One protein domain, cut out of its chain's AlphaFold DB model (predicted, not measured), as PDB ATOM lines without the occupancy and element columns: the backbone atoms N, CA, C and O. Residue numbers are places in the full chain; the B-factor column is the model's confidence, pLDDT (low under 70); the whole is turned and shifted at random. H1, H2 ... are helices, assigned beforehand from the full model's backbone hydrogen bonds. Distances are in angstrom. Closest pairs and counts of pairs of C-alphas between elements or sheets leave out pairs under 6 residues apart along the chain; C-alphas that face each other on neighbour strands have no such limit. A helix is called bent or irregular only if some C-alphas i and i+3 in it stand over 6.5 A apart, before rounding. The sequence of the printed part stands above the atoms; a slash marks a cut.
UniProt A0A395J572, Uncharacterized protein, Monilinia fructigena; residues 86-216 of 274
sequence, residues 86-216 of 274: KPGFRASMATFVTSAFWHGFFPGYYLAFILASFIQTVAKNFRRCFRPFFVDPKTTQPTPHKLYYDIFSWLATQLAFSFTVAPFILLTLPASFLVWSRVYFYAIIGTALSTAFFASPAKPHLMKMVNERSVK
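This is residues 86 to 216 of the 274 residues of an uncharacterized protein of Monilinia fructigena (UniProt A0A395J572). Helix H2 runs through the middle of an elongated body of helices; H1 folds back along one side of it, the long H4 runs back along another, and H6 crosses it on a third. H2 and H4 come together near the start of H2 and open slightly toward the other end, where H3 and a long loop lead into H4; H5 lies at the closed end and H7 at the open end. The printed part has 131 residues with seven named helices, H1 to H7 in order, and no named strand; the class is all helix. The whole is only just loose, close to compact, with a radius of gyration of the C-alphas of 17.2 A and spans of 53 by 32 by 25 A.

Start at H1, residues 89 to 103, which forms a helical hairpin with H2, residues 107 to 129: the closest C-alphas, of Ala 100 and Tyr 109, are 5.2 A apart, at a shallow tilt of 33 degrees, only just short of steep. H2 is the hub, touching five helices. H3, residues 131 to 134, meets H2 only through their link. H4, residues 146 to 170, touches H2 with residues 160 to 170 alone, opposite ways at a shallow tilt of 14 degrees; look at the C-alphas of Gly 108 and Pro 167, the closest, 4.4 A apart. H5, residues 173 to 182, forms a helical hairpin with H4, closest at C-alphas 167 and 176, 4.7 A, and only just touches H2, only at their ends, closest at C-alphas 108 and 173, 6.2 A. H6, residues 186 to 199, touches H2 at a steep tilt of 46 degrees, closest at C-alphas 119 and 191, 6.1 A, and only just touches H4, with 3 pairs of C-alphas within 8 A, closest at C-alphas 160 and 187, 5.7 A. H7, residues 202 to 216, touches residue 129 alone of H2, closest at C-alpha 207, 6.1 A. The helix packing is mostly crossed, but only just: of 6 touching pairs, with H2 and H5 left out, 2 are at a shallow tilt. Every O i to N i+4 pair is within hydrogen-bond range in H1, H2, H5, H6 and H7, and 18 of 21 are in H4; H3 is too short for such a pair.

Find C-alpha 89 at (58.229, -26.084, -31.041), where H1 begins its 21.2 A. H2 measures 33.6 A. H4 measures 36.5 A from C-alpha 146 at (53.665, -53.549, -36.698); it has a kink of 27 degrees near residue 164 and is only just irregular, C-alphas 164 and 167 being 6.9 A apart. H6 measures 19.5 A, and H7 21.1 A, ending at C-alpha 216 at (72.293, -54.944, -28.659).

The C-alphas of Pro 174 and Lys 216, the two farthest apart, are 54.0 A apart. The printed part has no cut; the link from H3 to H4 is long, with 11 residues, and the others are tight. Mean pLDDT of the printed part is 90.7, and no printed residue is under 70.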
ATOM      1  N   LYS A  86      68.280 -25.663 -34.590       79.50
ATOM      2  CA  LYS A  86      67.300 -26.573 -35.194       79.50
ATOM      3  C   LYS A  86      65.881 -26.024 -34.982       79.50
ATOM      4  O   LYS A  86      65.602 -25.456 -33.931       79.50
ATOM      5  N   PRO A  87      64.965 -26.201 -35.948       78.31
ATOM      6  CA  PRO A  87      63.578 -25.784 -35.774       78.31
ATOM      7  C   PRO A  87      62.877 -26.590 -34.665       78.31
ATOM      8  O   PRO A  87      62.683 -27.805 -34.802       78.31
ATOM      9  N   GLY A  88      62.491 -25.896 -33.593       81.25
ATOM     10  CA  GLY A  88      61.791 -26.456 -32.432       81.25
ATOM     11  C   GLY A  88      60.285 -26.163 -32.412       81.25
ATOM     12  O   GLY A  88      59.674 -25.790 -33.421       81.25
ATOM     13  N   PHE A  89      59.670 -26.301 -31.235       80.69
ATOM     14  CA  PHE A  89      58.229 -26.084 -31.041       80.69
ATOM     15  C   PHE A  89      57.779 -24.658 -31.396       80.69
ATOM     16  O   PHE A  89      56.744 -24.484 -32.038       80.69
ATOM     17  N   ARG A  90      58.584 -23.636 -31.071       82.44
ATOM     18  CA  ARG A  90      58.282 -22.226 -31.396       82.44
ATOM     19  C   ARG A  90      58.115 -22.000 -32.899       82.44
ATOM     20  O   ARG A  90      57.163 -21.344 -33.314       82.44
ATOM     21  N   ALA A  91      58.995 -22.588 -33.712       86.94
ATOM     22  CA  ALA A  91      58.920 -22.489 -35.168       86.94
ATOM     23  C   ALA A  91      57.664 -23.180 -35.719       86.94
ATOM     24  O   ALA A  91      57.002 -22.649 -36.611       86.94
ATOM     25  N   SER A  92      57.295 -24.333 -35.145       86.31
ATOM     26  CA  SER A  92      56.033 -25.015 -35.452       86.31
ATOM     27  C   SER A  92      54.835 -24.128 -35.108       86.31
ATOM     28  O   SER A  92      54.026 -23.831 -35.980       86.31
ATOM     29  N   MET A  93      54.749 -23.626 -33.873       88.31
ATOM     30  CA  MET A  93      53.653 -22.762 -33.426       88.31
ATOM     31  C   MET A  93      53.513 -21.509 -34.294       88.31
ATOM     32  O   MET A  93      52.415 -21.218 -34.754       88.31
ATOM     33  N   ALA A  94      54.618 -20.823 -34.593       90.19
ATOM     34  CA  ALA A  94      54.610 -19.665 -35.481       90.19
ATOM     35  C   ALA A  94      54.065 -20.021 -36.871       90.19
ATOM     36  O   ALA A  94      53.251 -19.291 -37.424       90.19
ATOM     37  N   THR A  95      54.446 -21.180 -37.411       92.44
ATOM     38  CA  THR A  95      53.963 -21.646 -38.719       92.44
ATOM     39  C   THR A  95      52.459 -21.921 -38.708       92.44
ATOM     40  O   THR A  95      51.748 -21.472 -39.606       92.44
ATOM     41  N   PHE A  96      51.955 -22.607 -37.682       92.25
ATOM     42  CA  PHE A  96      50.528 -22.917 -37.545       92.25
ATOM     43  C   PHE A  96      49.676 -21.667 -37.300       92.25
ATOM     44  O   PHE A  96      48.614 -21.534 -37.899       92.25
ATOM     45  N   VAL A  97      50.145 -20.726 -36.477       92.81
ATOM     46  CA  VAL A  97      49.454 -19.448 -36.249       92.81
ATOM     47  C   VAL A  97      49.434 -18.602 -37.522       92.81
ATOM     48  O   VAL A  97      48.386 -18.063 -37.869       92.81
ATOM     49  N   THR A  98      50.540 -18.542 -38.270       94.69
ATOM     50  CA  THR A  98      50.562 -17.877 -39.582       94.69
ATOM     51  C   THR A  98      49.584 -18.534 -40.553       94.69
ATOM     52  O   THR A  98      48.870 -17.832 -41.264       94.69
ATOM     53  N   SER A  99      49.491 -19.867 -40.555       94.31
ATOM     54  CA  SER A  99      48.490 -20.583 -41.352       94.31
ATOM     55  C   SER A  99      47.063 -20.214 -40.935       94.31
ATOM     56  O   SER A  99      46.233 -19.955 -41.798       94.31
ATOM     57  N   ALA A 100      46.774 -20.135 -39.630       94.81
ATOM     58  CA  ALA A 100      45.466 -19.711 -39.124       94.81
ATOM     59  C   ALA A 100      45.092 -18.314 -39.621       94.81
ATOM     60  O   ALA A 100      44.000 -18.122 -40.148       94.81
ATOM     61  N   PHE A 101      46.028 -17.373 -39.509       96.44
ATOM     62  CA  PHE A 101      45.853 -16.003 -39.974       96.44
ATOM     63  C   PHE A 101      45.632 -15.931 -41.488       96.44
ATOM     64  O   PHE A 101      44.755 -15.202 -41.943       96.44
ATOM     65  N   TRP A 102      46.381 -16.718 -42.267       96.94
ATOM     66  CA  TRP A 102      46.209 -16.814 -43.720       96.94
ATOM     67  C   TRP A 102      44.813 -17.321 -44.115       96.94
ATOM     68  O   TRP A 102      44.257 -16.866 -45.111       96.94
ATOM     69  N   HIS A 103      44.219 -18.213 -43.319       94.88
ATOM     70  CA  HIS A 103      42.836 -18.650 -43.520       94.88
ATOM     71  C   HIS A 103      41.798 -17.595 -43.113       94.88
ATOM     72  O   HIS A 103      40.716 -17.560 -43.700       94.88
ATOM     73  N   GLY A 104      42.110 -16.729 -42.145       95.94
ATOM     74  CA  GLY A 104      41.315 -15.550 -41.802       95.94
ATOM     75  C   GLY A 104      41.274 -15.228 -40.306       95.94
ATOM     76  O   GLY A 104      42.034 -15.750 -39.490       95.94
ATOM     77  N   PHE A 105      40.339 -14.356 -39.928       95.81
ATOM     78  CA  PHE A 105      40.196 -13.850 -38.554       95.81
ATOM     79  C   PHE A 105      39.141 -14.585 -37.722       95.81
ATOM     80  O   PHE A 105      38.953 -14.275 -36.547       95.81
ATOM     81  N   PHE A 106      38.452 -15.568 -38.307       96.88
ATOM     82  CA  PHE A 106      37.468 -16.348 -37.572       96.88
ATOM     83  C   PHE A 106      38.146 -17.207 -36.498       96.88
ATOM     84  O   PHE A 106      39.134 -17.893 -36.779       96.88
ATOM     85  N   PRO A 107      37.606 -17.232 -35.271       96.62
ATOM     86  CA  PRO A 107      38.257 -17.890 -34.145       96.62
ATOM     87  C   PRO A 107      38.377 -19.414 -34.316       96.62
ATOM     88  O   PRO A 107      39.304 -20.020 -33.777       96.62
ATOM     89  N   GLY A 108      37.499 -20.040 -35.107       96.69
ATOM     90  CA  GLY A 108      37.574 -21.466 -35.433       96.69
ATOM     91  C   GLY A 108      38.888 -21.878 -36.108       96.69
ATOM     92  O   GLY A 108      39.393 -22.968 -35.838       96.69
ATOM     93  N   TYR A 109      39.504 -21.000 -36.909       96.94
ATOM     94  CA  TYR A 109      40.815 -21.275 -37.504       96.94
ATOM     95  C   TYR A 109      41.897 -21.387 -36.432       96.94
ATOM     96  O   TYR A 109      42.636 -22.369 -36.395       96.94
ATOM     97  N   TYR A 110      41.948 -20.435 -35.505       97.19
ATOM     98  CA  TYR A 110      42.933 -20.430 -34.426       97.19
ATOM     99  C   TYR A 110      42.793 -21.667 -33.534       97.19
ATOM    100  O   TYR A 110      43.801 -22.305 -33.233       97.19
ATOM    101  N   LEU A 111      41.561 -22.069 -33.192       96.69
ATOM    102  CA  LEU A 111      41.312 -23.311 -32.449       96.69
ATOM    103  C   LEU A 111      41.891 -24.539 -33.166       96.69
ATOM    104  O   LEU A 111      42.585 -25.343 -32.542       96.69
ATOM    105  N   ALA A 112      41.636 -24.672 -34.470       95.75
ATOM    106  CA  ALA A 112      42.085 -25.817 -35.256       95.75
ATOM    107  C   ALA A 112      43.613 -25.858 -35.411       95.75
ATOM    108  O   ALA A 112      44.241 -26.875 -35.117       95.75
ATOM    109  N   PHE A 113      44.236 -24.759 -35.844       95.38
ATOM    110  CA  PHE A 113      45.674 -24.733 -36.130       95.38
ATOM    111  C   PHE A 113      46.536 -24.794 -34.868       95.38
ATOM    112  O   PHE A 113      47.561 -25.478 -34.869       95.38
ATOM    113  N   ILE A 114      46.133 -24.135 -33.776       93.88
ATOM    114  CA  ILE A 114      46.874 -24.227 -32.511       93.88
ATOM    115  C   ILE A 114      46.836 -25.672 -32.007       93.88
ATOM    116  O   ILE A 114      47.889 -26.245 -31.723       93.88
ATOM    117  N   LEU A 115      45.651 -26.297 -31.971       95.38
ATOM    118  CA  LEU A 115      45.515 -27.695 -31.559       95.38
ATOM    119  C   LEU A 115      46.312 -28.640 -32.474       95.38
ATOM    120  O   LEU A 115      47.016 -29.521 -31.978       95.38
ATOM    121  N   ALA A 116      46.280 -28.424 -33.792       94.12
ATOM    122  CA  ALA A 116      47.061 -29.202 -34.751       94.12
ATOM    123  C   ALA A 116      48.576 -29.129 -34.483       94.12
ATOM    124  O   ALA A 116      49.261 -30.141 -34.623       94.12
ATOM    125  N   SER A 117      49.099 -27.980 -34.034       91.94
ATOM    126  CA  SER A 117      50.517 -27.824 -33.669       91.94
ATOM    127  C   SER A 117      50.908 -28.678 -32.455       91.94
ATOM    128  O   SER A 117      51.951 -29.348 -32.458       91.94
ATOM    129  N   PHE A 118      50.047 -28.734 -31.432       92.88
ATOM    130  CA  PHE A 118      50.245 -29.618 -30.278       92.88
ATOM    131  C   PHE A 118      50.159 -31.093 -30.679       92.88
ATOM    132  O   PHE A 118      51.060 -31.870 -30.353       92.88
ATOM    133  N   ILE A 119      49.143 -31.470 -31.461       94.50
ATOM    134  CA  ILE A 119      48.989 -32.836 -31.981       94.50
ATOM    135  C   ILE A 119      50.213 -33.241 -32.806       94.50
ATOM    136  O   ILE A 119      50.739 -34.335 -32.616       94.50
ATOM    137  N   GLN A 120      50.725 -32.368 -33.679       91.50
ATOM    138  CA  GLN A 120      51.925 -32.649 -34.469       91.50
ATOM    139  C   GLN A 120      53.149 -32.908 -33.589       91.50
ATOM    140  O   GLN A 120      53.947 -33.805 -33.878       91.50
ATOM    141  N   THR A 121      53.302 -32.134 -32.517       89.19
ATOM    142  CA  THR A 121      54.417 -32.267 -31.572       89.19
ATOM    143  C   THR A 121      54.347 -33.599 -30.831       89.19
ATOM    144  O   THR A 121      55.327 -34.348 -30.790       89.19
ATOM    145  N   VAL A 122      53.163 -33.949 -30.335       92.00
ATOM    146  CA  VAL A 122      52.894 -35.234 -29.685       92.00
ATOM    147  C   VAL A 122      53.102 -36.402 -30.655       92.00
ATOM    148  O   VAL A 122      53.817 -37.352 -30.334       92.00
ATOM    149  N   ALA A 123      52.575 -36.320 -31.878       91.12
ATOM    150  CA  ALA A 123      52.730 -37.354 -32.901       91.12
ATOM    151  C   ALA A 123      54.201 -37.575 -33.289       91.12
ATOM    152  O   ALA A 123      54.630 -38.715 -33.491       91.12
ATOM    153  N   LYS A 124      55.006 -36.505 -33.349       89.31
ATOM    154  CA  LYS A 124      56.462 -36.587 -33.557       89.31
ATOM    155  C   LYS A 124      57.138 -37.374 -32.431       89.31
ATOM    156  O   LYS A 124      57.978 -38.227 -32.724       89.31
ATOM    157  N   ASN A 125      56.763 -37.135 -31.174       89.44
ATOM    158  CA  ASN A 125      57.305 -37.867 -30.027       89.44
ATOM    159  C   ASN A 125      56.876 -39.339 -30.030       89.44
ATOM    160  O   ASN A 125      57.735 -40.210 -29.893       89.44
ATOM    161  N   PHE A 126      55.602 -39.640 -30.303       90.31
ATOM    162  CA  PHE A 126      55.135 -41.021 -30.461       90.31
ATOM    163  C   PHE A 126      55.890 -41.757 -31.568       90.31
ATOM    164  O   PHE A 126      56.347 -42.883 -31.374       90.31
ATOM    165  N   ARG A 127      56.095 -41.117 -32.725       88.56
ATOM    166  CA  ARG A 127      56.825 -41.729 -33.843       88.56
ATOM    167  C   ARG A 127      58.295 -41.988 -33.512       88.56
ATOM    168  O   ARG A 127      58.839 -42.971 -33.997       88.56
ATOM    169  N   ARG A 128      58.929 -41.131 -32.708       86.31
ATOM    170  CA  ARG A 128      60.329 -41.295 -32.280       86.31
ATOM    171  C   ARG A 128      60.496 -42.349 -31.190       86.31
ATOM    172  O   ARG A 128      61.441 -43.119 -31.265       86.31
ATOM    173  N   CYS A 129      59.594 -42.386 -30.213       86.88
ATOM    174  CA  CYS A 129      59.748 -43.252 -29.044       86.88
ATOM    175  C   CYS A 129      59.135 -44.637 -29.260       86.88
ATOM    176  O   CYS A 129      59.731 -45.623 -28.861       86.88
ATOM    177  N   PHE A 130      57.969 -44.736 -29.908       86.75
ATOM    178  CA  PHE A 130      57.222 -45.996 -29.975       86.75
ATOM    179  C   PHE A 130      57.463 -46.791 -31.255       86.75
ATOM    180  O   PHE A 130      57.597 -48.010 -31.205       86.75
ATOM    181  N   ARG A 131      57.561 -46.126 -32.415       86.88
ATOM    182  CA  ARG A 131      57.766 -46.816 -33.703       86.88
ATOM    183  C   ARG A 131      58.984 -47.756 -33.708       86.88
ATOM    184  O   ARG A 131      58.839 -48.844 -34.266       86.88
ATOM    185  N   PRO A 132      60.152 -47.399 -33.130       86.44
ATOM    186  CA  PRO A 132      61.316 -48.286 -33.141       86.44
ATOM    187  C   PRO A 132      61.066 -49.648 -32.484       86.44
ATOM    188  O   PRO A 132      61.743 -50.613 -32.817       86.44
ATOM    189  N   PHE A 133      60.064 -49.774 -31.606       85.31
ATOM    190  CA  PHE A 133      59.736 -51.066 -31.007       85.31
ATOM    191  C   PHE A 133      59.078 -52.047 -31.992       85.31
ATOM    192  O   PHE A 133      59.201 -53.264 -31.824       85.31
ATOM    193  N   PHE A 134      58.443 -51.533 -33.048       85.62
ATOM    194  CA  PHE A 134      57.696 -52.303 -34.053       85.62
ATOM    195  C   PHE A 134      58.465 -52.514 -35.367       85.62
ATOM    196  O   PHE A 134      57.910 -52.998 -36.353       85.62
ATOM    197  N   VAL A 135      59.739 -52.128 -35.400       85.81
ATOM    198  CA  VAL A 135      60.636 -52.334 -36.542       85.81
ATOM    199  C   VAL A 135      61.887 -53.041 -36.037       85.81
ATOM    200  O   VAL A 135      62.383 -52.733 -34.952       85.81
ATOM    201  N   ASP A 136      62.374 -54.024 -36.784       77.06
ATOM    202  CA  ASP A 136      63.631 -54.687 -36.453       77.06
ATOM    203  C   ASP A 136      64.805 -53.706 -36.651       77.06
ATOM    204  O   ASP A 136      64.963 -53.172 -37.753       77.06
ATOM    205  N   PRO A 137      65.632 -53.445 -35.620       74.31
ATOM    206  CA  PRO A 137      66.791 -52.570 -35.754       74.31
ATOM    207  C   PRO A 137      67.827 -53.061 -36.774       74.31
ATOM    208  O   PRO A 137      68.531 -52.230 -37.335       74.31
ATOM    209  N   LYS A 138      67.936 -54.379 -37.015       71.31
ATOM    210  CA  LYS A 138      68.967 -54.951 -37.904       71.31
ATOM    211  C   LYS A 138      68.561 -54.892 -39.368       71.31
ATOM    212  O   LYS A 138      69.321 -54.453 -40.221       71.31
ATOM    213  N   THR A 139      67.355 -55.366 -39.659       71.12
ATOM    214  CA  THR A 139      66.877 -55.554 -41.033       71.12
ATOM    215  C   THR A 139      65.984 -54.411 -41.510       71.12
ATOM    216  O   THR A 139      65.625 -54.358 -42.683       71.12
ATOM    217  N   THR A 140      65.592 -53.495 -40.612       76.25
ATOM    218  CA  THR A 140      64.567 -52.462 -40.855       76.25
ATOM    219  C   THR A 140      63.209 -53.051 -41.278       76.25
ATOM    220  O   THR A 140      62.302 -52.325 -41.694       76.25
ATOM    221  N   GLN A 141      63.014 -54.367 -41.133       80.56
ATOM    222  CA  GLN A 141      61.778 -55.034 -41.522       80.56
ATOM    223  C   GLN A 141      60.671 -54.862 -40.467       80.56
ATOM    224  O   GLN A 141      60.945 -54.634 -39.280       80.56
ATOM    225  N   PRO A 142      59.393 -54.948 -40.884       82.75
ATOM    226  CA  PRO A 142      58.256 -54.980 -39.975       82.75
ATOM    227  C   PRO A 142      58.329 -56.126 -38.969       82.75
ATOM    228  O   PRO A 142      58.551 -57.268 -39.357       82.75
ATOM    229  N   THR A 143      58.031 -55.859 -37.696       85.12
ATOM    230  CA  THR A 143      57.680 -56.948 -36.773       85.12
ATOM    231  C   THR A 143      56.226 -57.391 -37.003       85.12
ATOM    232  O   THR A 143      55.423 -56.599 -37.509       85.12
ATOM    233  N   PRO A 144      55.823 -58.606 -36.582       85.25
ATOM    234  CA  PRO A 144      54.429 -59.060 -36.688       85.25
ATOM    235  C   PRO A 144      53.424 -58.113 -36.011       85.25
ATOM    236  O   PRO A 144      52.292 -57.956 -36.460       85.25
ATOM    237  N   HIS A 145      53.854 -57.412 -34.957       87.12
ATOM    238  CA  HIS A 145      53.019 -56.450 -34.237       87.12
ATOM    239  C   HIS A 145      52.903 -55.082 -34.924       87.12
ATOM    240  O   HIS A 145      52.086 -54.255 -34.512       87.12
ATOM    241  N   LYS A 146      53.692 -54.824 -35.976       89.25
ATOM    242  CA  LYS A 146      53.665 -53.549 -36.698       89.25
ATOM    243  C   LYS A 146      52.298 -53.269 -37.311       89.25
ATOM    244  O   LYS A 146      51.873 -52.121 -37.302       89.25
ATOM    245  N   LEU A 147      51.597 -54.297 -37.795       90.38
ATOM    246  CA  LEU A 147      50.269 -54.134 -38.387       90.38
ATOM    247  C   LEU A 147      49.277 -53.514 -37.391       90.38
ATOM    248  O   LEU A 147      48.593 -52.550 -37.722       90.38
ATOM    249  N   TYR A 148      49.250 -54.007 -36.150       92.56
ATOM    250  CA  TYR A 148      48.377 -53.464 -35.106       92.56
ATOM    251  C   TYR A 148      48.745 -52.022 -34.751       92.56
ATOM    252  O   TYR A 148      47.865 -51.171 -34.629       92.56
ATOM    253  N   TYR A 149      50.044 -51.727 -34.636       92.19
ATOM    254  CA  TYR A 149      50.527 -50.367 -34.401       92.19
ATOM    255  C   TYR A 149      50.131 -49.412 -35.536       92.19
ATOM    256  O   TYR A 149      49.720 -48.281 -35.276       92.19
ATOM    257  N   ASP A 150      50.230 -49.858 -36.784       92.62
ATOM    258  CA  ASP A 150      49.871 -49.087 -37.971       92.62
ATOM    259  C   ASP A 150      48.365 -48.790 -38.023       92.62
ATOM    260  O   ASP A 150      47.990 -47.634 -38.221       92.62
ATOM    261  N   ILE A 151      47.512 -49.797 -37.785       95.12
ATOM    262  CA  ILE A 151      46.047 -49.640 -37.730       95.12
ATOM    263  C   ILE A 151      45.655 -48.690 -36.597       95.12
ATOM    264  O   ILE A 151      44.863 -47.771 -36.800       95.12
ATOM    265  N   PHE A 152      46.240 -48.869 -35.411       95.06
ATOM    266  CA  PHE A 152      45.986 -47.990 -34.273       95.06
ATOM    267  C   PHE A 152      46.429 -46.549 -34.556       95.06
ATOM    268  O   PHE A 152      45.675 -45.610 -34.315       95.06
ATOM    269  N   SER A 153      47.631 -46.364 -35.109       94.56
ATOM    270  CA  SER A 153      48.175 -45.039 -35.431       94.56
ATOM    271  C   SER A 153      47.352 -44.331 -36.509       94.56
ATOM    272  O   SER A 153      47.123 -43.123 -36.416       94.56
ATOM    273  N   TRP A 154      46.876 -45.079 -37.506       96.12
ATOM    274  CA  TRP A 154      45.928 -44.601 -38.509       96.12
ATOM    275  C   TRP A 154      44.624 -44.137 -37.861       96.12
ATOM    276  O   TRP A 154      44.262 -42.970 -37.995       96.12
ATOM    277  N   LEU A 155      43.967 -44.999 -37.081       96.31
ATOM    278  CA  LEU A 155      42.697 -44.668 -36.437       96.31
ATOM    279  C   LEU A 155      42.833 -43.446 -35.518       96.31
ATOM    280  O   LEU A 155      42.029 -42.516 -35.596       96.31
ATOM    281  N   ALA A 156      43.885 -43.406 -34.698       95.94
ATOM    282  CA  ALA A 156      44.176 -42.282 -33.815       95.94
ATOM    283  C   ALA A 156      44.394 -40.977 -34.599       95.94
ATOM    284  O   ALA A 156      43.856 -39.937 -34.219       95.94
ATOM    285  N   THR A 157      45.130 -41.028 -35.714       95.56
ATOM    286  CA  THR A 157      45.368 -39.860 -36.579       95.56
ATOM    287  C   THR A 157      44.066 -39.363 -37.204       95.56
ATOM    288  O   THR A 157      43.755 -38.174 -37.097       95.56
ATOM    289  N   GLN A 158      43.265 -40.258 -37.791       95.50
ATOM    290  CA  GLN A 158      42.007 -39.892 -38.445       95.50
ATOM    291  C   GLN A 158      40.990 -39.309 -37.457       95.50
ATOM    292  O   GLN A 158      40.324 -38.318 -37.775       95.50
ATOM    293  N   LEU A 159      40.885 -39.869 -36.246       95.12
ATOM    294  CA  LEU A 159      40.018 -39.336 -35.191       95.12
ATOM    295  C   LEU A 159      40.509 -37.966 -34.709       95.12
ATOM    296  O   LEU A 159      39.737 -37.003 -34.717       95.12
ATOM    297  N   ALA A 160      41.800 -37.838 -34.389       96.00
ATOM    298  CA  ALA A 160      42.383 -36.579 -33.927       96.00
ATOM    299  C   ALA A 160      42.171 -35.440 -34.935       96.00
ATOM    300  O   ALA A 160      41.734 -34.351 -34.556       96.00
ATOM    301  N   PHE A 161      42.406 -35.686 -36.229       94.62
ATOM    302  CA  PHE A 161      42.189 -34.675 -37.267       94.62
ATOM    303  C   PHE A 161      40.713 -34.402 -37.539       94.62
ATOM    304  O   PHE A 161      40.347 -33.251 -37.772       94.62
ATOM    305  N   SER A 162      39.841 -35.406 -37.428       94.69
ATOM    306  CA  SER A 162      38.394 -35.189 -37.538       94.69
ATOM    307  C   SER A 162      37.865 -34.266 -36.437       94.69
ATOM    308  O   SER A 162      37.036 -33.403 -36.715       94.69
ATOM    309  N   PHE A 163      38.372 -34.395 -35.207       95.75
ATOM    310  CA  PHE A 163      38.060 -33.469 -34.114       95.75
ATOM    311  C   PHE A 163      38.664 -32.078 -34.347       95.75
ATOM    312  O   PHE A 163      37.987 -31.064 -34.175       95.75
ATOM    313  N   THR A 164      39.934 -32.029 -34.751       95.81
ATOM    314  CA  THR A 164      40.709 -30.784 -34.887       95.81
ATOM    315  C   THR A 164      40.191 -29.886 -36.003       95.81
ATOM    316  O   THR A 164      40.225 -28.668 -35.872       95.81
ATOM    317  N   VAL A 165      39.679 -30.465 -37.090       94.75
ATOM    318  CA  VAL A 165      39.155 -29.715 -38.242       94.75
ATOM    319  C   VAL A 165      37.721 -29.217 -38.012       94.75
ATOM    320  O   VAL A 165      37.274 -28.312 -38.711       94.75
ATOM    321  N   ALA A 166      36.983 -29.729 -37.021       95.50
ATOM    322  CA  ALA A 166      35.595 -29.305 -36.803       95.50
ATOM    323  C   ALA A 166      35.433 -27.775 -36.602       95.50
ATOM    324  O   ALA A 166      34.611 -27.183 -37.306       95.50
ATOM    325  N   PRO A 167      36.239 -27.085 -35.766       95.75
ATOM    326  CA  PRO A 167      36.189 -25.624 -35.649       95.75
ATOM    327  C   PRO A 167      36.555 -24.880 -36.932       95.75
ATOM    328  O   PRO A 167      35.999 -23.820 -37.204       95.75
ATOM    329  N   PHE A 168      37.461 -25.441 -37.742       95.12
ATOM    330  CA  PHE A 168      37.846 -24.860 -39.030       95.12
ATOM    331  C   PHE A 168      36.644 -24.774 -39.982       95.12
ATOM    332  O   PHE A 168      36.533 -23.828 -40.752       95.12
ATOM    333  N   ILE A 169      35.727 -25.743 -39.909       95.00
ATOM    334  CA  ILE A 169      34.504 -25.768 -40.722       95.00
ATOM    335  C   ILE A 169      33.422 -24.854 -40.124       95.00
ATOM    336  O   ILE A 169      32.691 -24.205 -40.866       95.00
ATOM    337  N   LEU A 170      33.302 -24.808 -38.793       95.31
ATOM    338  CA  LEU A 170      32.218 -24.101 -38.093       95.31
ATOM    339  C   LEU A 170      32.477 -22.605 -37.872       95.31
ATOM    340  O   LEU A 170      31.527 -21.858 -37.638       95.31
ATOM    341  N   LEU A 171      33.742 -22.175 -37.920       95.44
ATOM    342  CA  LEU A 171      34.239 -20.793 -37.825       95.44
ATOM    343  C   LEU A 171      34.017 -20.074 -36.481       95.44
ATOM    344  O   LEU A 171      34.877 -19.301 -36.057       95.44
ATOM    345  N   THR A 172      32.905 -20.313 -35.785       96.31
ATOM    346  CA  THR A 172      32.511 -19.592 -34.561       96.31
ATOM    347  C   THR A 172      32.867 -20.364 -33.288       96.31
ATOM    348  O   THR A 172      32.816 -21.597 -33.259       96.31
ATOM    349  N   LEU A 173      33.202 -19.651 -32.202       95.62
ATOM    350  CA  LEU A 173      33.518 -20.280 -30.911       95.62
ATOM    351  C   LEU A 173      32.348 -21.099 -30.339       95.62
ATOM    352  O   LEU A 173      32.587 -22.256 -29.992       95.62
ATOM    353  N   PRO A 174      31.101 -20.583 -30.263       97.12
ATOM    354  CA  PRO A 174      30.011 -21.326 -29.630       97.12
ATOM    355  C   PRO A 174      29.727 -22.660 -30.326       97.12
ATOM    356  O   PRO A 174      29.626 -23.688 -29.660       97.12
ATOM    357  N   ALA A 175      29.683 -22.675 -31.663       96.38
ATOM    358  CA  ALA A 175      29.472 -23.905 -32.426       96.38
ATOM    359  C   ALA A 175      30.643 -24.888 -32.266       96.38
ATOM    360  O   ALA A 175      30.428 -26.087 -32.086       96.38
ATOM    361  N   SER A 176      31.880 -24.379 -32.276       96.44
ATOM    362  CA  SER A 176      33.090 -25.192 -32.103       96.44
ATOM    363  C   SER A 176      33.121 -25.886 -30.739       96.44
ATOM    364  O   SER A 176      33.296 -27.103 -30.667       96.44
ATOM    365  N   PHE A 177      32.888 -25.138 -29.657       96.62
ATOM    366  CA  PHE A 177      32.851 -25.689 -28.300       96.62
ATOM    367  C   PHE A 177      31.661 -26.617 -28.074       96.62
ATOM    368  O   PHE A 177      31.809 -27.615 -27.372       96.62
ATOM    369  N   LEU A 178      30.504 -26.337 -28.684       97.25
ATOM    370  CA  LEU A 178      29.354 -27.233 -28.624       97.25
ATOM    371  C   LEU A 178      29.689 -28.596 -29.238       97.25
ATOM    372  O   LEU A 178      29.446 -29.618 -28.610       97.25
ATOM    373  N   VAL A 179      30.276 -28.637 -30.436       95.81
ATOM    374  CA  VAL A 179      30.636 -29.914 -31.075       95.81
ATOM    375  C   VAL A 179      31.711 -30.650 -30.283       95.81
ATOM    376  O   VAL A 179      31.595 -31.856 -30.066       95.81
ATOM    377  N   TRP A 180      32.731 -29.941 -29.805       96.44
ATOM    378  CA  TRP A 180      33.781 -30.546 -28.990       96.44
ATOM    379  C   TRP A 180      33.274 -31.083 -27.646       96.44
ATOM    380  O   TRP A 180      33.727 -32.147 -27.219       96.44
ATOM    381  N   SER A 181      32.308 -30.416 -27.009       97.12
ATOM    382  CA  SER A 181      31.721 -30.882 -25.749       97.12
ATOM    383  C   SER A 181      30.857 -32.129 -25.924       97.12
ATOM    384  O   SER A 181      30.892 -33.005 -25.064       97.12
ATOM    385  N   ARG A 182      30.168 -32.290 -27.068       97.00
ATOM    386  CA  ARG A 182      29.403 -33.518 -27.380       97.00
ATOM    387  C   ARG A 182      30.263 -34.773 -27.487       97.00
ATOM    388  O   ARG A 182      29.736 -35.874 -27.385       97.00
ATOM    389  N   VAL A 183      31.568 -34.612 -27.680       95.19
ATOM    390  CA  VAL A 183      32.540 -35.712 -27.713       95.19
ATOM    391  C   VAL A 183      33.558 -35.604 -26.573       95.19
ATOM    392  O   VAL A 183      34.662 -36.135 -26.666       95.19
ATOM    393  N   TYR A 184      33.197 -34.903 -25.494       96.50
ATOM    394  CA  TYR A 184      33.971 -34.815 -24.252       96.50
ATOM    395  C   TYR A 184      35.410 -34.310 -24.429       96.50
ATOM    396  O   TYR A 184      36.299 -34.687 -23.674       96.50
ATOM    397  N   PHE A 185      35.663 -33.471 -25.440       96.25
ATOM    398  CA  PHE A 185      36.985 -32.892 -25.709       96.25
ATOM    399  C   PHE A 185      38.123 -33.926 -25.819       96.25
ATOM    400  O   PHE A 185      39.278 -33.601 -25.530       96.25
ATOM    401  N   TYR A 186      37.827 -35.158 -26.256       96.56
ATOM    402  CA  TYR A 186      38.765 -36.287 -26.172       96.56
ATOM    403  C   TYR A 186      40.141 -35.994 -26.785       96.56
ATOM    404  O   TYR A 186      41.157 -36.398 -26.227       96.56
ATOM    405  N   ALA A 187      40.205 -35.273 -27.911       95.69
ATOM    406  CA  ALA A 187      41.477 -34.995 -28.568       95.69
ATOM    407  C   ALA A 187      42.290 -33.933 -27.815       95.69
ATOM    408  O   ALA A 187      43.514 -34.029 -27.782       95.69
ATOM    409  N   ILE A 188      41.639 -32.954 -27.177       96.56
ATOM    410  CA  ILE A 188      42.324 -31.956 -26.341       96.56
ATOM    411  C   ILE A 188      42.890 -32.640 -25.105       96.56
ATOM    412  O   ILE A 188      44.079 -32.509 -24.831       96.56
ATOM    413  N   ILE A 189      42.058 -33.414 -24.402       97.06
ATOM    414  CA  ILE A 189      42.468 -34.143 -23.198       97.06
ATOM    415  C   ILE A 189      43.577 -35.139 -23.547       97.06
ATOM    416  O   ILE A 189      44.629 -35.131 -22.915       97.06
ATOM    417  N   GLY A 190      43.405 -35.936 -24.603       95.94
ATOM    418  CA  GLY A 190      44.411 -36.894 -25.062       95.94
ATOM    419  C   GLY A 190      45.731 -36.230 -25.457       95.94
ATOM    420  O   GLY A 190      46.802 -36.727 -25.105       95.94
ATOM    421  N   THR A 191      45.679 -35.073 -26.124       95.81
ATOM    422  CA  THR A 191      46.881 -34.301 -26.476       95.81
ATOM    423  C   THR A 191      47.547 -33.711 -25.236       95.81
ATOM    424  O   THR A 191      48.770 -33.781 -25.123       95.81
ATOM    425  N   ALA A 192      46.778 -33.180 -24.283       95.12
ATOM    426  CA  ALA A 192      47.297 -32.633 -23.032       95.12
ATOM    427  C   ALA A 192      47.973 -33.718 -22.181       95.12
ATOM    428  O   ALA A 192      49.119 -33.544 -21.774       95.12
ATOM    429  N   LEU A 193      47.319 -34.870 -22.000       95.75
ATOM    430  CA  LEU A 193      47.882 -36.023 -21.289       95.75
ATOM    431  C   LEU A 193      49.143 -36.549 -21.975       95.75
ATOM    432  O   LEU A 193      50.144 -36.802 -21.312       95.75
ATOM    433  N   SER A 194      49.134 -36.661 -23.304       94.06
ATOM    434  CA  SER A 194      50.317 -37.095 -24.055       94.06
ATOM    435  C   SER A 194      51.462 -36.086 -23.950       94.06
ATOM    436  O   SER A 194      52.623 -36.472 -23.842       94.06
ATOM    437  N   THR A 195      51.151 -34.789 -23.958       91.69
ATOM    438  CA  THR A 195      52.148 -33.728 -23.768       91.69
ATOM    439  C   THR A 195      52.753 -33.817 -22.370       91.69
ATOM    440  O   THR A 195      53.973 -33.825 -22.252       91.69
ATOM    441  N   ALA A 196      51.928 -33.981 -21.331       92.38
ATOM    442  CA  ALA A 196      52.388 -34.181 -19.959       92.38
ATOM    443  C   ALA A 196      53.247 -35.449 -19.818       92.38
ATOM    444  O   ALA A 196      54.309 -35.413 -19.202       92.38
ATOM    445  N   PHE A 197      52.850 -36.550 -20.461       92.44
ATOM    446  CA  PHE A 197      53.629 -37.786 -20.499       92.44
ATOM    447  C   PHE A 197      55.019 -37.574 -21.114       92.44
ATOM    448  O   PHE A 197      56.014 -38.016 -20.546       92.44
ATOM    449  N   PHE A 198      55.124 -36.857 -22.236       88.31
ATOM    450  CA  PHE A 198      56.419 -36.589 -22.873       88.31
ATOM    451  C   PHE A 198      57.230 -35.465 -22.220       88.31
ATOM    452  O   PHE A 198      58.434 -35.399 -22.462       88.31
ATOM    453  N   ALA A 199      56.601 -34.609 -21.415       85.81
ATOM    454  CA  ALA A 199      57.284 -33.662 -20.535       85.81
ATOM    455  C   ALA A 199      57.828 -34.341 -19.263       85.81
ATOM    456  O   ALA A 199      58.685 -33.788 -18.582       85.81
ATOM    457  N   SER A 200      57.345 -35.544 -18.938       86.06
ATOM    458  CA  SER A 200      57.834 -36.333 -17.810       86.06
ATOM    459  C   SER A 200      59.138 -37.091 -18.141       86.06
ATOM    460  O   SER A 200      59.465 -37.287 -19.319       86.06
ATOM    461  N   PRO A 201      59.846 -37.636 -17.128       82.81
ATOM    462  CA  PRO A 201      61.033 -38.480 -17.321       82.81
ATOM    463  C   PRO A 201      60.784 -39.763 -18.135       82.81
ATOM    464  O   PRO A 201      61.728 -40.479 -18.470       82.81
ATOM    465  N   ALA A 202      59.532 -40.071 -18.491       82.19
ATOM    466  CA  ALA A 202      59.199 -41.205 -19.342       82.19
ATOM    467  C   ALA A 202      59.856 -41.114 -20.728       82.19
ATOM    468  O   ALA A 202      60.293 -42.125 -21.271       82.19
ATOM    469  N   LYS A 203      59.978 -39.913 -21.301       82.75
ATOM    470  CA  LYS A 203      60.596 -39.719 -22.621       82.75
ATOM    471  C   LYS A 203      62.078 -40.133 -22.661       82.75
ATOM    472  O   LYS A 203      62.404 -40.971 -23.508       82.75
ATOM    473  N   PRO A 204      62.976 -39.620 -21.792       84.62
ATOM    474  CA  PRO A 204      64.370 -40.063 -21.785       84.62
ATOM    475  C   PRO A 204      64.498 -41.548 -21.427       84.62
ATOM    476  O   PRO A 204      65.343 -42.234 -22.000       84.62
ATOM    477  N   HIS A 205      63.627 -42.081 -20.564       86.00
ATOM    478  CA  HIS A 205      63.607 -43.513 -20.262       86.00
ATOM    479  C   HIS A 205      63.283 -44.368 -21.500       86.00
ATOM    480  O   HIS A 205      64.020 -45.299 -21.820       86.00
ATOM    481  N   LEU A 206      62.243 -44.008 -22.259       86.62
ATOM    482  CA  LEU A 206      61.893 -44.687 -23.510       86.62
ATOM    483  C   LEU A 206      63.011 -44.580 -24.551       86.62
ATOM    484  O   LEU A 206      63.323 -45.563 -25.218       86.62
ATOM    485  N   MET A 207      63.640 -43.411 -24.686       85.06
ATOM    486  CA  MET A 207      64.771 -43.238 -25.603       85.06
ATOM    487  C   MET A 207      65.977 -44.087 -25.195       85.06
ATOM    488  O   MET A 207      66.620 -44.673 -26.062       85.06
ATOM    489  N   LYS A 208      66.248 -44.225 -23.891       87.38
ATOM    490  CA  LYS A 208      67.282 -45.132 -23.382       87.38
ATOM    491  C   LYS A 208      66.992 -46.580 -23.785       87.38
ATOM    492  O   LYS A 208      67.869 -47.225 -24.349       87.38
ATOM    493  N   MET A 209      65.757 -47.053 -23.607       86.00
ATOM    494  CA  MET A 209      65.351 -48.403 -24.030       86.00
ATOM    495  C   MET A 209      65.497 -48.619 -25.544       86.00
ATOM    496  O   MET A 209      65.923 -49.687 -25.985       86.00
ATOM    497  N   VAL A 210      65.149 -47.613 -26.355       85.94
ATOM    498  CA  VAL A 210      65.329 -47.666 -27.815       85.94
ATOM    499  C   VAL A 210      66.813 -47.769 -28.171       85.94
ATOM    500  O   VAL A 210      67.183 -48.634 -28.963       85.94
ATOM    501  N   ASN A 211      67.664 -46.946 -27.556       84.50
ATOM    502  CA  ASN A 211      69.106 -46.958 -27.804       84.50
ATOM    503  C   ASN A 211      69.745 -48.286 -27.381       84.50
ATOM    504  O   ASN A 211      70.509 -48.860 -28.149       84.50
ATOM    505  N   GLU A 212      69.395 -48.821 -26.210       86.06
ATOM    506  CA  GLU A 212      69.873 -50.131 -25.745       86.06
ATOM    507  C   GLU A 212      69.493 -51.257 -26.713       86.06
ATOM    508  O   GLU A 212      70.303 -52.141 -26.996       86.06
ATOM    509  N   ARG A 213      68.275 -51.221 -27.269       81.12
ATOM    510  CA  ARG A 213      67.838 -52.182 -28.288       81.12
ATOM    511  C   ARG A 213      68.653 -52.054 -29.577       81.12
ATOM    512  O   ARG A 213      69.002 -53.075 -30.167       81.12
ATOM    513  N   SER A 214      68.956 -50.833 -30.010       80.25
ATOM    514  CA  SER A 214      69.807 -50.585 -31.180       80.25
ATOM    515  C   SER A 214      71.252 -51.050 -30.958       80.25
ATOM    516  O   SER A 214      71.818 -51.686 -31.841       80.25
ATOM    517  N   VAL A 215      71.830 -50.812 -29.777       80.25
ATOM    518  CA  VAL A 215      73.193 -51.260 -29.431       80.25
ATOM    519  C   VAL A 215      73.279 -52.786 -29.389       80.25
ATOM    520  O   VAL A 215      74.106 -53.358 -30.093       80.25
ATOM    521  N   LYS A 216      72.358 -53.465 -28.689       79.06
ATOM    522  CA  LYS A 216      72.293 -54.944 -28.659       79.06
ATOM    523  C   LYS A 216      72.126 -55.560 -30.048       79.06
ATOM    524  O   LYS A 216      72.593 -56.665 -30.318       79.06
TER     525      LYS A 216